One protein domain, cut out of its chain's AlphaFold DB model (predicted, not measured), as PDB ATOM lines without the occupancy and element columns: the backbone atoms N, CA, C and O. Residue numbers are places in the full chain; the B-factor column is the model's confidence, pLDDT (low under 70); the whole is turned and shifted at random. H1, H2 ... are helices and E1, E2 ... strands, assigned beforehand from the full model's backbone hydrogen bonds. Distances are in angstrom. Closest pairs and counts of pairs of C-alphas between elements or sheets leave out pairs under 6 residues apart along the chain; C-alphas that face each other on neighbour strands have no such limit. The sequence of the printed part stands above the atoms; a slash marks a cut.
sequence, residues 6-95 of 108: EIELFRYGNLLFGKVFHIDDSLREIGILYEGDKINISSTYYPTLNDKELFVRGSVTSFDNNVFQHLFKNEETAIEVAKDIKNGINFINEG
ATOM      1  N   GLU A   6     168.934   9.628 172.853       95.19
ATOM      2  CA  GLU A   6     167.769  10.495 172.773       95.19
ATOM      3  C   GLU A   6     167.999  11.754 173.598       95.19
ATOM      4  O   GLU A   6     168.293  11.692 174.797       95.19
ATOM      5  N   ILE A   7     167.850  12.901 172.939       95.88
ATOM      6  CA  ILE A   7     167.989  14.214 173.554       95.88
ATOM      7  C   ILE A   7     166.807  15.102 173.175       95.88
ATOM      8  O   ILE A   7     166.288  15.035 172.061       95.88
ATOM      9  N   GLU A   8     166.448  15.986 174.090       96.75
ATOM     10  CA  GLU A   8     165.694  17.193 173.796       96.75
ATOM     11  C   GLU A   8     166.669  18.333 173.524       96.75
ATOM     12  O   GLU A   8     167.653  18.489 174.252       96.75
ATOM     13  N   LEU A   9     166.384  19.149 172.512       97.25
ATOM     14  CA  LEU A   9     167.189  20.318 172.184       97.25
ATOM     15  C   LEU A   9     166.289  21.494 171.806       97.25
ATOM     16  O   LEU A   9     165.455  21.399 170.904       97.25
ATOM     17  N   PHE A  10     166.515  22.623 172.464       97.31
ATOM     18  CA  PHE A  10     165.831  23.884 172.233       97.31
ATOM     19  C   PHE A  10     166.828  24.994 171.926       97.31
ATOM     20  O   PHE A  10     167.969  24.990 172.393       97.31
ATOM     21  N   ARG A  11     166.355  25.990 171.173       97.44
ATOM     22  CA  ARG A  11     167.086  27.224 170.888       97.44
ATOM     23  C   ARG A  11     166.211  28.434 171.170       97.44
ATOM     24  O   ARG A  11     165.059  28.471 170.744       97.44
ATOM     25  N   TYR A  12     166.791  29.445 171.807       96.44
ATOM     26  CA  TYR A  12     166.191  30.766 171.975       96.44
ATOM     27  C   TYR A  12     167.251  31.842 171.708       96.44
ATOM     28  O   TYR A  12     168.143  32.065 172.524       96.44
ATOM     29  N   GLY A  13     167.206  32.470 170.529       97.62
ATOM     30  CA  GLY A  13     168.283  33.353 170.068       97.62
ATOM     31  C   GLY A  13     169.616  32.600 169.956       97.62
ATOM     32  O   GLY A  13     169.707  31.610 169.225       97.62
ATOM     33  N   ASN A  14     170.628  33.062 170.695       98.12
ATOM     34  CA  ASN A  14     171.961  32.457 170.805       98.12
ATOM     35  C   ASN A  14     172.116  31.460 171.975       98.12
ATOM     36  O   ASN A  14     173.212  30.950 172.190       98.12
ATOM     37  N   LEU A  15     171.050  31.174 172.729       98.38
ATOM     38  CA  LEU A  15     171.037  30.148 173.775       98.38
ATOM     39  C   LEU A  15     170.607  28.798 173.188       98.38
ATOM     40  O   LEU A  15     169.533  28.708 172.588       98.38
ATOM     41  N   LEU A  16     171.400  27.750 173.424       98.50
ATOM     42  CA  LEU A  16     170.968  26.357 173.288       98.50
ATOM     43  C   LEU A  16     170.842  25.720 174.660       98.50
ATOM     44  O   LEU A  16     171.681  25.942 175.528       98.50
ATOM     45  N   PHE A  17     169.812  24.909 174.842       98.38
ATOM     46  CA  PHE A  17     169.622  24.132 176.058       98.38
ATOM     47  C   PHE A  17     168.818  22.876 175.764       98.38
ATOM     48  O   PHE A  17     168.134  22.782 174.746       98.38
ATOM     49  N   GLY A  18     168.903  21.900 176.652       97.62
ATOM     50  CA  GLY A  18     168.267  20.619 176.421       97.62
ATOM     51  C   GLY A  18     168.533  19.617 177.522       97.62
ATOM     52  O   GLY A  18     169.125  19.929 178.556       97.62
ATOM     53  N   LYS A  19     168.075  18.392 177.295       97.75
ATOM     54  CA  LYS A  19     168.221  17.293 178.241       97.75
ATOM     55  C   LYS A  19     168.501  16.005 177.491       97.75
ATOM     56  O   LYS A  19     167.862  15.716 176.488       97.75
ATOM     57  N   VAL A  20     169.426  15.205 178.004       97.00
ATOM     58  CA  VAL A  20     169.622  13.833 177.525       97.00
ATOM     59  C   VAL A  20     168.622  12.944 178.251       97.00
ATOM     60  O   VAL A  20     168.631  12.899 179.481       97.00
ATOM     61  N   PHE A  21     167.746  12.258 177.520       95.06
ATOM     62  CA  PHE A  21     166.762  11.330 178.089       95.06
ATOM     63  C   PHE A  21     167.315   9.917 178.180       95.06
ATOM     64  O   PHE A  21     167.167   9.256 179.214       95.06
ATOM     65  N   HIS A  22     168.003   9.491 177.126       93.31
ATOM     66  CA  HIS A  22     168.514   8.142 176.994       93.31
ATOM     67  C   HIS A  22     169.881   8.143 176.313       93.31
ATOM     68  O   HIS A  22     170.130   8.914 175.388       93.31
ATOM     69  N   ILE A  23     170.743   7.251 176.782       93.25
ATOM     70  CA  ILE A  23     171.901   6.751 176.058       93.25
ATOM     71  C   ILE A  23     171.933   5.240 176.286       93.25
ATOM     72  O   ILE A  23     171.598   4.781 177.380       93.25
ATOM     73  N   ASP A  24     172.301   4.486 175.263       92.94
ATOM     74  CA  ASP A  24     172.575   3.064 175.374       92.94
ATOM     75  C   ASP A  24     173.821   2.857 176.242       92.94
ATOM     76  O   ASP A  24     174.820   3.563 176.076       92.94
ATOM     77  N   ASP A  25     173.778   1.891 177.160       90.62
ATOM     78  CA  ASP A  25     174.881   1.638 178.092       90.62
ATOM     79  C   ASP A  25     176.192   1.302 177.370       90.62
ATOM     80  O   ASP A  25     177.265   1.622 177.879       90.62
ATOM     81  N   SER A  26     176.128   0.722 176.163       91.88
ATOM     82  CA  SER A  26     177.324   0.457 175.362       91.88
ATOM     83  C   SER A  26     178.042   1.730 174.936       91.88
ATOM     84  O   SER A  26     179.252   1.671 174.778       91.88
ATOM     85  N   LEU A  27     177.325   2.855 174.789       93.31
ATOM     86  CA  LEU A  27     177.857   4.166 174.398       93.31
ATOM     87  C   LEU A  27     178.392   4.994 175.562       93.31
ATOM     88  O   LEU A  27     178.964   6.062 175.331       93.31
ATOM     89  N   ARG A  28     178.224   4.516 176.795       94.44
ATOM     90  CA  ARG A  28     178.654   5.235 177.984       94.44
ATOM     91  C   ARG A  28     180.169   5.135 178.162       94.44
ATOM     92  O   ARG A  28     180.740   4.065 178.000       94.44
ATOM     93  N   GLU A  29     180.826   6.243 178.508       93.56
ATOM     94  CA  GLU A  29     182.268   6.289 178.822       93.56
ATOM     95  C   GLU A  29     183.216   5.946 177.654       93.56
ATOM     96  O   GLU A  29     184.425   5.874 177.862       93.56
ATOM     97  N   ILE A  30     182.727   5.807 176.411       91.12
ATOM     98  CA  ILE A  30     183.609   5.459 175.277       91.12
ATOM     99  C   ILE A  30     184.493   6.640 174.827       91.12
ATOM    100  O   ILE A  30     185.527   6.447 174.190       91.12
ATOM    101  N   GLY A  31     184.120   7.883 175.136       94.56
ATOM    102  CA  GLY A  31     184.821   9.055 174.605       94.56
ATOM    103  C   GLY A  31     183.996   9.810 173.575       94.56
ATOM    104  O   GLY A  31     182.809  10.054 173.791       94.56
ATOM    105  N   ILE A  32     184.635  10.218 172.479       95.06
ATOM    106  CA  ILE A  32     183.984  10.940 171.381       95.06
ATOM    107  C   ILE A  32     183.127   9.957 170.576       95.06
ATOM    108  O   ILE A  32     183.612   8.934 170.100       95.06
ATOM    109  N   LEU A  33     181.845  10.282 170.436       95.12
ATOM    110  CA  LEU A  33     180.856   9.526 169.666       95.12
ATOM    111  C   LEU A  33     180.664  10.101 168.257       95.12
ATOM    112  O   LEU A  33     180.256   9.384 167.346       95.12
ATOM    113  N   TYR A  34     180.926  11.399 168.092       95.75
ATOM    114  CA  TYR A  34     180.808  12.118 166.829       95.75
ATOM    115  C   TYR A  34     181.755  13.323 166.804       95.75
ATOM    116  O   TYR A  34     181.791  14.096 167.766       95.75
ATOM    117  N   GLU A  35     182.476  13.485 165.694       96.31
ATOM    118  CA  GLU A  35     183.279  14.668 165.379       96.31
ATOM    119  C   GLU A  35     182.563  15.470 164.289       96.31
ATOM    120  O   GLU A  35     182.490  15.037 163.136       96.31
ATOM    121  N   GLY A  36     181.986  16.606 164.675       93.69
ATOM    122  CA  GLY A  36     181.291  17.517 163.771       93.69
ATOM    123  C   GLY A  36     182.149  18.714 163.374       93.69
ATOM    124  O   GLY A  36     183.187  19.001 163.973       93.69
ATOM    125  N   ASP A  37     181.683  19.464 162.377       95.38
ATOM    126  CA  ASP A  37     182.360  20.683 161.913       95.38
ATOM    127  C   ASP A  37     182.275  21.825 162.943       95.38
ATOM    128  O   ASP A  37     183.109  22.736 162.960       95.38
ATOM    129  N   LYS A  38     181.228  21.821 163.775       97.31
ATOM    130  CA  LYS A  38     180.908  22.870 164.754       97.31
ATOM    131  C   LYS A  38     180.964  22.360 166.186       97.31
ATOM    132  O   LYS A  38     181.276  23.143 167.080       97.31
ATOM    133  N   ILE A  39     180.636  21.090 166.409       97.75
ATOM    134  CA  ILE A  39     180.545  20.504 167.745       97.75
ATOM    135  C   ILE A  39     180.942  19.026 167.724       97.75
ATOM    136  O   ILE A  39     180.583  18.277 166.821       97.75
ATOM    137  N   ASN A  40     181.614  18.584 168.778       98.06
ATOM    138  CA  ASN A  40     181.801  17.169 169.068       98.06
ATOM    139  C   ASN A  40     180.698  16.682 170.012       98.06
ATOM    140  O   ASN A  40     180.227  17.431 170.868       98.06
ATOM    141  N   ILE A  41     180.308  15.415 169.895       98.25
ATOM    142  CA  ILE A  41     179.439  14.755 170.878       98.25
ATOM    143  C   ILE A  41     180.263  13.693 171.587       98.25
ATOM    144  O   ILE A  41     180.859  12.838 170.929       98.25
ATOM    145  N   SER A  42     180.285  13.715 172.918       97.31
ATOM    146  CA  SER A  42     181.051  12.753 173.708       97.31
ATOM    147  C   SER A  42     180.310  12.248 174.942       97.31
ATOM    148  O   SER A  42     179.378  12.861 175.464       97.31
ATOM    149  N   SER A  43     180.748  11.089 175.419       96.88
ATOM    150  CA  SER A  43     180.214  10.390 176.583       96.88
ATOM    151  C   SER A  43     181.267  10.256 177.693       96.88
ATOM    152  O   SER A  43     181.364   9.251 178.386       96.88
ATOM    153  N   THR A  44     182.106  11.270 177.900       96.19
ATOM    154  CA  THR A  44     183.154  11.213 178.942       96.19
ATOM    155  C   THR A  44     182.681  11.711 180.309       96.19
ATOM    156  O   THR A  44     183.191  11.269 181.340       96.19
ATOM    157  N   TYR A  45     181.683  12.599 180.340       95.75
ATOM    158  CA  TYR A  45     181.310  13.371 181.530       95.75
ATOM    159  C   TYR A  45     179.787  13.490 181.718       95.75
ATOM    160  O   TYR A  45     179.031  12.752 181.093       95.75
ATOM    161  N   TYR A  46     179.313  14.363 182.612       96.00
ATOM    162  CA  TYR A  46     177.871  14.590 182.792       96.00
ATOM    163  C   TYR A  46     177.261  15.468 181.679       96.00
ATOM    164  O   TYR A  46     178.016  16.188 181.024       96.00
ATOM    165  N   PRO A  47     175.918  15.474 181.499       97.81
ATOM    166  CA  PRO A  47     175.255  16.325 180.513       97.81
ATOM    167  C   PRO A  47     175.638  17.804 180.625       97.81
ATOM    168  O   PRO A  47     175.245  18.492 181.568       97.81
ATOM    169  N   THR A  48     176.391  18.314 179.652       98.06
ATOM    170  CA  THR A  48     176.749  19.733 179.562       98.06
ATOM    171  C   THR A  48     177.090  20.115 178.127       98.06
ATOM    172  O   THR A  48     177.514  19.279 177.336       98.06
ATOM    173  N   LEU A  49     176.915  21.388 177.790       98.50
ATOM    174  CA  LEU A  49     177.234  21.945 176.480       98.50
ATOM    175  C   LEU A  49     178.235  23.084 176.662       98.50
ATOM    176  O   LEU A  49     178.098  23.881 177.586       98.50
ATOM    177  N   ASN A  50     179.236  23.152 175.793       97.62
ATOM    178  CA  ASN A  50     180.153  24.285 175.700       97.62
ATOM    179  C   ASN A  50     180.356  24.691 174.229       97.62
ATOM    180  O   ASN A  50     179.640  24.222 173.345       97.62
ATOM    181  N   ASP A  51     181.330  25.565 173.960       96.88
ATOM    182  CA  ASP A  51     181.589  26.099 172.616       96.88
ATOM    183  C   ASP A  51     181.927  25.042 171.553       96.88
ATOM    184  O   ASP A  51     181.778  25.326 170.367       96.88
ATOM    185  N   LYS A  52     182.429  23.865 171.945       96.94
ATOM    186  CA  LYS A  52     182.960  22.847 171.022       96.94
ATOM    187  C   LYS A  52     182.472  21.433 171.290       96.94
ATOM    188  O   LYS A  52     182.702  20.561 170.460       96.94
ATOM    189  N   GLU A  53     181.834  21.181 172.424       98.38
ATOM    190  CA  GLU A  53     181.482  19.830 172.833       98.38
ATOM    191  C   GLU A  53     180.139  19.779 173.564       98.38
ATOM    192  O   GLU A  53     179.872  20.559 174.485       98.38
ATOM    193  N   LEU A  54     179.305  18.829 173.144       98.50
ATOM    194  CA  LEU A  54     178.147  18.346 173.877       98.50
ATOM    195  C   LEU A  54     178.538  17.048 174.587       98.50
ATOM    196  O   LEU A  54     178.691  15.999 173.958       98.50
ATOM    197  N   PHE A  55     178.628  17.111 175.907       98.06
ATOM    198  CA  PHE A  55     178.697  15.924 176.745       98.06
ATOM    199  C   PHE A  55     177.278  15.431 176.968       98.06
ATOM    200  O   PHE A  55     176.424  16.191 177.429       98.06
ATOM    201  N   VAL A  56     177.020  14.174 176.623       95.19
ATOM    202  CA  VAL A  56     175.685  13.591 176.751       95.19
ATOM    203  C   VAL A  56     175.498  12.952 178.123       95.19
ATOM    204  O   VAL A  56     175.060  13.621 179.044       95.19
ATOM    205  N   ARG A  57     175.853  11.685 178.312       96.62
ATOM    206  CA  ARG A  57     175.934  11.022 179.620       96.62
ATOM    207  C   ARG A  57     177.137  10.103 179.601       96.62
ATOM    208  O   ARG A  57     177.229   9.275 178.705       96.62
ATOM    209  N   GLY A  58     178.032  10.259 180.562       94.88
ATOM    210  CA  GLY A  58     179.276   9.509 180.702       94.88
ATOM    211  C   GLY A  58     179.471   9.052 182.141       94.88
ATOM    212  O   GLY A  58     178.509   8.630 182.787       94.88
ATOM    213  N   SER A  59     180.696   9.178 182.649       94.75
ATOM    214  CA  SER A  59     181.110   8.622 183.948       94.75
ATOM    215  C   SER A  59     180.425   9.243 185.170       94.75
ATOM    216  O   SER A  59     180.231   8.587 186.193       94.75
ATOM    217  N   VAL A  60     180.015  10.513 185.085       95.12
ATOM    218  CA  VAL A  60     179.405  11.227 186.215       95.12
ATOM    219  C   VAL A  60     177.883  11.114 186.162       95.12
ATOM    220  O   VAL A  60     177.186  11.983 185.641       95.12
ATOM    221  N   THR A  61     177.366  10.027 186.733       95.56
ATOM    222  CA  THR A  61     175.950   9.634 186.631       95.56
ATOM    223  C   THR A  61     174.998  10.459 187.507       95.56
ATOM    224  O   THR A  61     173.809  10.576 187.209       95.56
ATOM    225  N   SER A  62     175.507  11.098 188.570       97.19
ATOM    226  CA  SER A  62     174.706  11.886 189.525       97.19
ATOM    227  C   SER A  62     173.990  13.088 188.900       97.19
ATOM    228  O   SER A  62     173.068  13.633 189.500       97.19
ATOM    229  N   PHE A  63     174.402  13.492 187.698       96.06
ATOM    230  CA  PHE A  63     173.864  14.633 186.960       96.06
ATOM    231  C   PHE A  63     173.177  14.228 185.646       96.06
ATOM    232  O   PHE A  63     172.859  15.098 184.843       96.06
ATOM    233  N   ASP A  64     172.891  12.940 185.423       94.69
ATOM    234  CA  ASP A  64     172.269  12.424 184.186       94.69
ATOM    235  C   ASP A  64     170.951  13.112 183.805       94.69
ATOM    236  O   ASP A  64     170.550  13.116 182.638       94.69
ATOM    237  N   ASN A  65     170.267  13.672 184.802       93.56
ATOM    238  CA  ASN A  65     168.987  14.348 184.656       93.56
ATOM    239  C   ASN A  65     169.090  15.874 184.552       93.56
ATOM    240  O   ASN A  65     168.044  16.524 184.451       93.56
ATOM    241  N   ASN A  66     170.301  16.435 184.576       96.31
ATOM    242  CA  ASN A  66     170.508  17.869 184.453       96.31
ATOM    243  C   ASN A  66     170.143  18.366 183.054       96.31
ATOM    244  O   ASN A  66     170.316  17.680 182.046       96.31
ATOM    245  N   VAL A  67     169.663  19.605 183.017       97.69
ATOM    246  CA  VAL A  67     169.549  20.375 181.783       97.69
ATOM    247  C   VAL A  67     170.940  20.894 181.436       97.69
ATOM    248  O   VAL A  67     171.588  21.523 182.274       97.69
ATOM    249  N   PHE A  68     171.389  20.646 180.210       97.94
ATOM    250  CA  PHE A  68     172.552  21.334 179.666       97.94
ATOM    251  C   PHE A  68     172.108  22.652 179.040       97.94
ATOM    252  O   PHE A  68     171.006  22.754 178.498       97.94
ATOM    253  N   GLN A  69     172.971  23.661 179.083       98.12
ATOM    254  CA  GLN A  69     172.738  24.929 178.404       98.12
ATOM    255  C   GLN A  69     174.057  25.606 178.056       98.12
ATOM    256  O   GLN A  69     175.029  25.469 178.795       98.12
ATOM    257  N   HIS A  70     174.068  26.370 176.968       98.62
ATOM    258  CA  HIS A  70     175.193  27.218 176.600       98.62
ATOM    259  C   HIS A  70     174.741  28.437 175.801       98.62
ATOM    260  O   HIS A  70     173.902  28.336 174.900       98.62
ATOM    261  N   LEU A  71     175.315  29.592 176.132       98.50
ATOM    262  CA  LEU A  71     175.080  30.847 175.429       98.50
ATOM    263  C   LEU A  71     176.207  31.070 174.417       98.50
ATOM    264  O   LEU A  71     177.327  31.410 174.791       98.50
ATOM    265  N   PHE A  72     175.903  30.901 173.134       98.00
ATOM    266  CA  PHE A  72     176.867  31.104 172.057       98.00
ATOM    267  C   PHE A  72     177.073  32.586 171.752       98.00
ATOM    268  O   PHE A  72     176.265  33.447 172.102       98.00
ATOM    269  N   LYS A  73     178.149  32.893 171.024       97.06
ATOM    270  CA  LYS A  73     178.509  34.266 170.647       97.06
ATOM    271  C   LYS A  73     177.380  35.015 169.931       97.06
ATOM    272  O   LYS A  73     177.192  36.204 170.169       97.06
ATOM    273  N   ASN A  74     176.669  34.345 169.027       97.94
ATOM    274  CA  ASN A  74     175.562  34.920 168.274       97.94
ATOM    275  C   ASN A  74     174.557  33.836 167.851       97.94
ATOM    276  O   ASN A  74     174.784  32.638 168.034       97.94
ATOM    277  N   GLU A  75     173.419  34.281 167.319       97.94
ATOM    278  CA  GLU A  75     172.326  33.399 166.908       97.94
ATOM    279  C   GLU A  75     172.725  32.456 165.765       97.94
ATOM    280  O   GLU A  75     172.348  31.286 165.782       97.94
ATOM    281  N   GLU A  76     173.517  32.933 164.806       98.12
ATOM    282  CA  GLU A  76     173.978  32.129 163.672       98.12
ATOM    283  C   GLU A  76     174.805  30.926 164.143       98.12
ATOM    284  O   GLU A  76     174.506  29.793 163.769       98.12
ATOM    285  N   THR A  77     175.752  31.137 165.061       97.75
ATOM    286  CA  THR A  77     176.537  30.057 165.674       97.75
ATOM    287  C   THR A  77     175.644  29.051 166.399       97.75
ATOM    288  O   THR A  77     175.814  27.849 166.221       97.75
ATOM    289  N   ALA A  78     174.652  29.511 167.169       97.94
ATOM    290  CA  ALA A  78     173.720  28.606 167.846       97.94
ATOM    291  C   ALA A  78     172.887  27.775 166.851       97.94
ATOM    292  O   ALA A  78     172.608  26.604 167.103       97.94
ATOM    293  N   ILE A  79     172.495  28.350 165.709       97.75
ATOM    294  CA  ILE A  79     171.782  27.626 164.645       97.75
ATOM    295  C   ILE A  79     172.676  26.553 164.019       97.75
ATOM    296  O   ILE A  79     172.218  25.430 163.806       97.75
ATOM    297  N   GLU A  80     173.925  26.890 163.699       97.94
ATOM    298  CA  GLU A  80     174.880  25.948 163.111       97.94
ATOM    299  C   GLU A  80     175.184  24.789 164.062       97.94
ATOM    300  O   GLU A  80     175.075  23.634 163.661       97.94
ATOM    301  N   VAL A  81     175.463  25.085 165.334       98.31
ATOM    302  CA  VAL A  81     175.719  24.060 166.354       98.31
ATOM    303  C   VAL A  81     174.496  23.170 166.559       98.31
ATOM    304  O   VAL A  81     174.636  21.954 166.594       98.31
ATOM    305  N   ALA A  82     173.280  23.723 166.633       98.19
ATOM    306  CA  ALA A  82     172.077  22.903 166.799       98.19
ATOM    307  C   ALA A  82     171.852  21.930 165.629       98.19
ATOM    308  O   ALA A  82     171.422  20.794 165.840       98.19
ATOM    309  N   LYS A  83     172.145  22.365 164.394       97.38
ATOM    310  CA  LYS A  83     172.100  21.493 163.212       97.38
ATOM    311  C   LYS A  83     173.146  20.387 163.307       97.38
ATOM    312  O   LYS A  83     172.825  19.241 163.013       97.38
ATOM    313  N   ASP A  84     174.354  20.719 163.746       97.75
ATOM    314  CA  ASP A  84     175.450  19.760 163.851       97.75
ATOM    315  C   ASP A  84     175.217  18.730 164.970       97.75
ATOM    316  O   ASP A  84     175.382  17.533 164.752       97.75
ATOM    317  N   ILE A  85     174.669  19.156 166.119       97.94
ATOM    318  CA  ILE A  85     174.188  18.244 167.171       97.94
ATOM    319  C   ILE A  85     173.158  17.271 166.587       97.94
ATOM    320  O   ILE A  85     173.275  16.062 166.770       97.94
ATOM    321  N   LYS A  86     172.149  17.776 165.865       95.88
ATOM    322  CA  LYS A  86     171.121  16.930 165.243       95.88
ATOM    323  C   LYS A  86     171.740  15.907 164.282       95.88
ATOM    324  O   LYS A  86     171.359  14.739 164.321       95.88
ATOM    325  N   ASN A  87     172.695  16.329 163.455       94.88
ATOM    326  CA  ASN A  87     173.397  15.440 162.531       94.88
ATOM    327  C   ASN A  87     174.176  14.354 163.280       94.88
ATOM    328  O   ASN A  87     174.052  13.180 162.939       94.88
ATOM    329  N   GLY A  88     174.914  14.723 164.329       95.69
ATOM    330  CA  GLY A  88     175.654  13.776 165.155       95.69
ATOM    331  C   GLY A  88     174.748  12.760 165.854       95.69
ATOM    332  O   GLY A  88     175.037  11.567 165.849       95.69
ATOM    333  N   ILE A  89     173.604  13.196 166.389       95.38
ATOM    334  CA  ILE A  89     172.612  12.299 167.004       95.38
ATOM    335  C   ILE A  89     172.037  11.310 165.985       95.38
ATOM    336  O   ILE A  89     171.934  10.118 166.282       95.38
ATOM    337  N   ASN A  90     171.697  11.777 164.781       93.88
ATOM    338  CA  ASN A  90     171.229  10.902 163.706       93.88
ATOM    339  C   ASN A  90     172.315   9.897 163.299       93.88
ATOM    340  O   ASN A  90     172.040   8.703 163.236       93.88
ATOM    341  N   PHE A  91     173.559  10.354 163.125       91.88
ATOM    342  CA  PHE A  91     174.705   9.499 162.810       91.88
ATOM    343  C   PHE A  91     174.894   8.380 163.845       91.88
ATOM    344  O   PHE A  91     175.020   7.211 163.483       91.88
ATOM    345  N   ILE A  92     174.850   8.714 165.139       92.56
ATOM    346  CA  ILE A  92     175.009   7.740 166.232       92.56
ATOM    347  C   ILE A  92     173.880   6.694 166.208       92.56
ATOM    348  O   ILE A  92     174.127   5.502 166.423       92.56
ATOM    349  N   ASN A  93     172.645   7.134 165.953       92.56
ATOM    350  CA  ASN A  93     171.458   6.281 165.978       92.56
ATOM    351  C   ASN A  93     171.314   5.382 164.742       92.56
ATOM    352  O   ASN A  93     170.940   4.219 164.887       92.56
ATOM    353  N   GLU A  94     171.587   5.909 163.549       84.94
ATOM    354  CA  GLU A  94     171.255   5.275 162.264       84.94
ATOM    355  C   GLU A  94     172.477   4.670 161.560       84.94
ATOM    356  O   GLU A  94     172.324   3.799 160.709       84.94
ATOM    357  N   GLY A  95     173.693   5.061 161.950       65.44
ATOM    358  CA  GLY A  95     174.933   4.510 161.405       65.44
ATOM    359  C   GLY A  95     175.320   5.011 160.010       65.44
ATOM    360  O   GLY A  95     176.388   4.631 159.548       65.44
TER     361      GLY A  95
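AT A GLANCE: This is residues 6 to 95 of the 108 residues of an uncharacterized protein of Peptostreptococcus anaerobius (UniProt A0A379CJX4). Two small three-stranded sheets, E1 E2 E6 and E3 E4 E5, stand like the sides of a V, and the long helix H1 fills the space between them, packing on one face of each. The first sheet has the long hairpin E1 and E2; the second is built of short strands. The 90 printed residues hold six named strands and then one named helix, in the order E1 E2 E3 E4 E5 E6 H1, a mixed class of helices and strands. The sheet E1 E2 E6 is antiparallel and the sheet E3 E4 E5 is mixed, each in that order. The whole is compact, with a radius of gyration of the C-alphas of 12.0 A and spans of 34 by 28 by 17 A.

HOW THE PARTS SIT: E1, residues 6 to 12, and E2, residues 15 to 23, form a hairpin, with N 10 and O 17 2.8 A apart, within hydrogen-bond range. E3, residues 32 to 35, and E4, residues 40 to 42, form another, with N 33 and O 41 at 2.8 A. E5, residues 53 to 55, is parallel to E4, with N 54 and O 40 at 2.8 A. Residues 48 to 49 pair antiparallel with residues 54 to 55 of E5. E6, residues 67 to 71, is antiparallel to E2, with N 70 and O 16 at 2.8 A. The sheet E1 E2 E6 is twisted, its C-alphas lying up to 4.2 A off its best plane. H1, residues 75 to 94, makes two layers, a helix on one face of a sheet, with E1 E2 E6 and again with E3 E4 E5. Its height over E1 E2 E6 is 9.6 A, and it runs along the strands, at 10 degrees to E1 on the local plane; the closest C-alphas of E2 and H1 are those of Leu 16 and Ala 78, 6.5 A. Its height over E3 E4 E5 is 9.4 A, and it runs slantwise to the strands, at 54 degrees to E3 on the local plane; the closest C-alphas of E3 and H1 are those of Tyr 34 and Gly 88, 5.7 A. E5 and E6 are apart. In H1 every O i to N i+4 pair is within hydrogen-bond range.

IN THESE COORDINATES: E1 begins at C-alpha 6, (167.769, 10.495, 172.773), and is 20.3 A long; E2 is 23.5 A and E6 13.4 A. E3 has four residues, E4 and E5 three each. H1 runs 28.5 A from C-alpha 75, (172.326, 33.399, 166.908), to C-alpha 94, (171.255, 5.275, 162.264).

THE WHOLE: The C-alphas of Ser 26 and Asn 74, the two farthest apart, are 35.2 A apart. The printed part has no cut. The link from E5 to E6, with 11 residues, is long. Mean pLDDT of the printed part is 95.8; residue 95 is under 70.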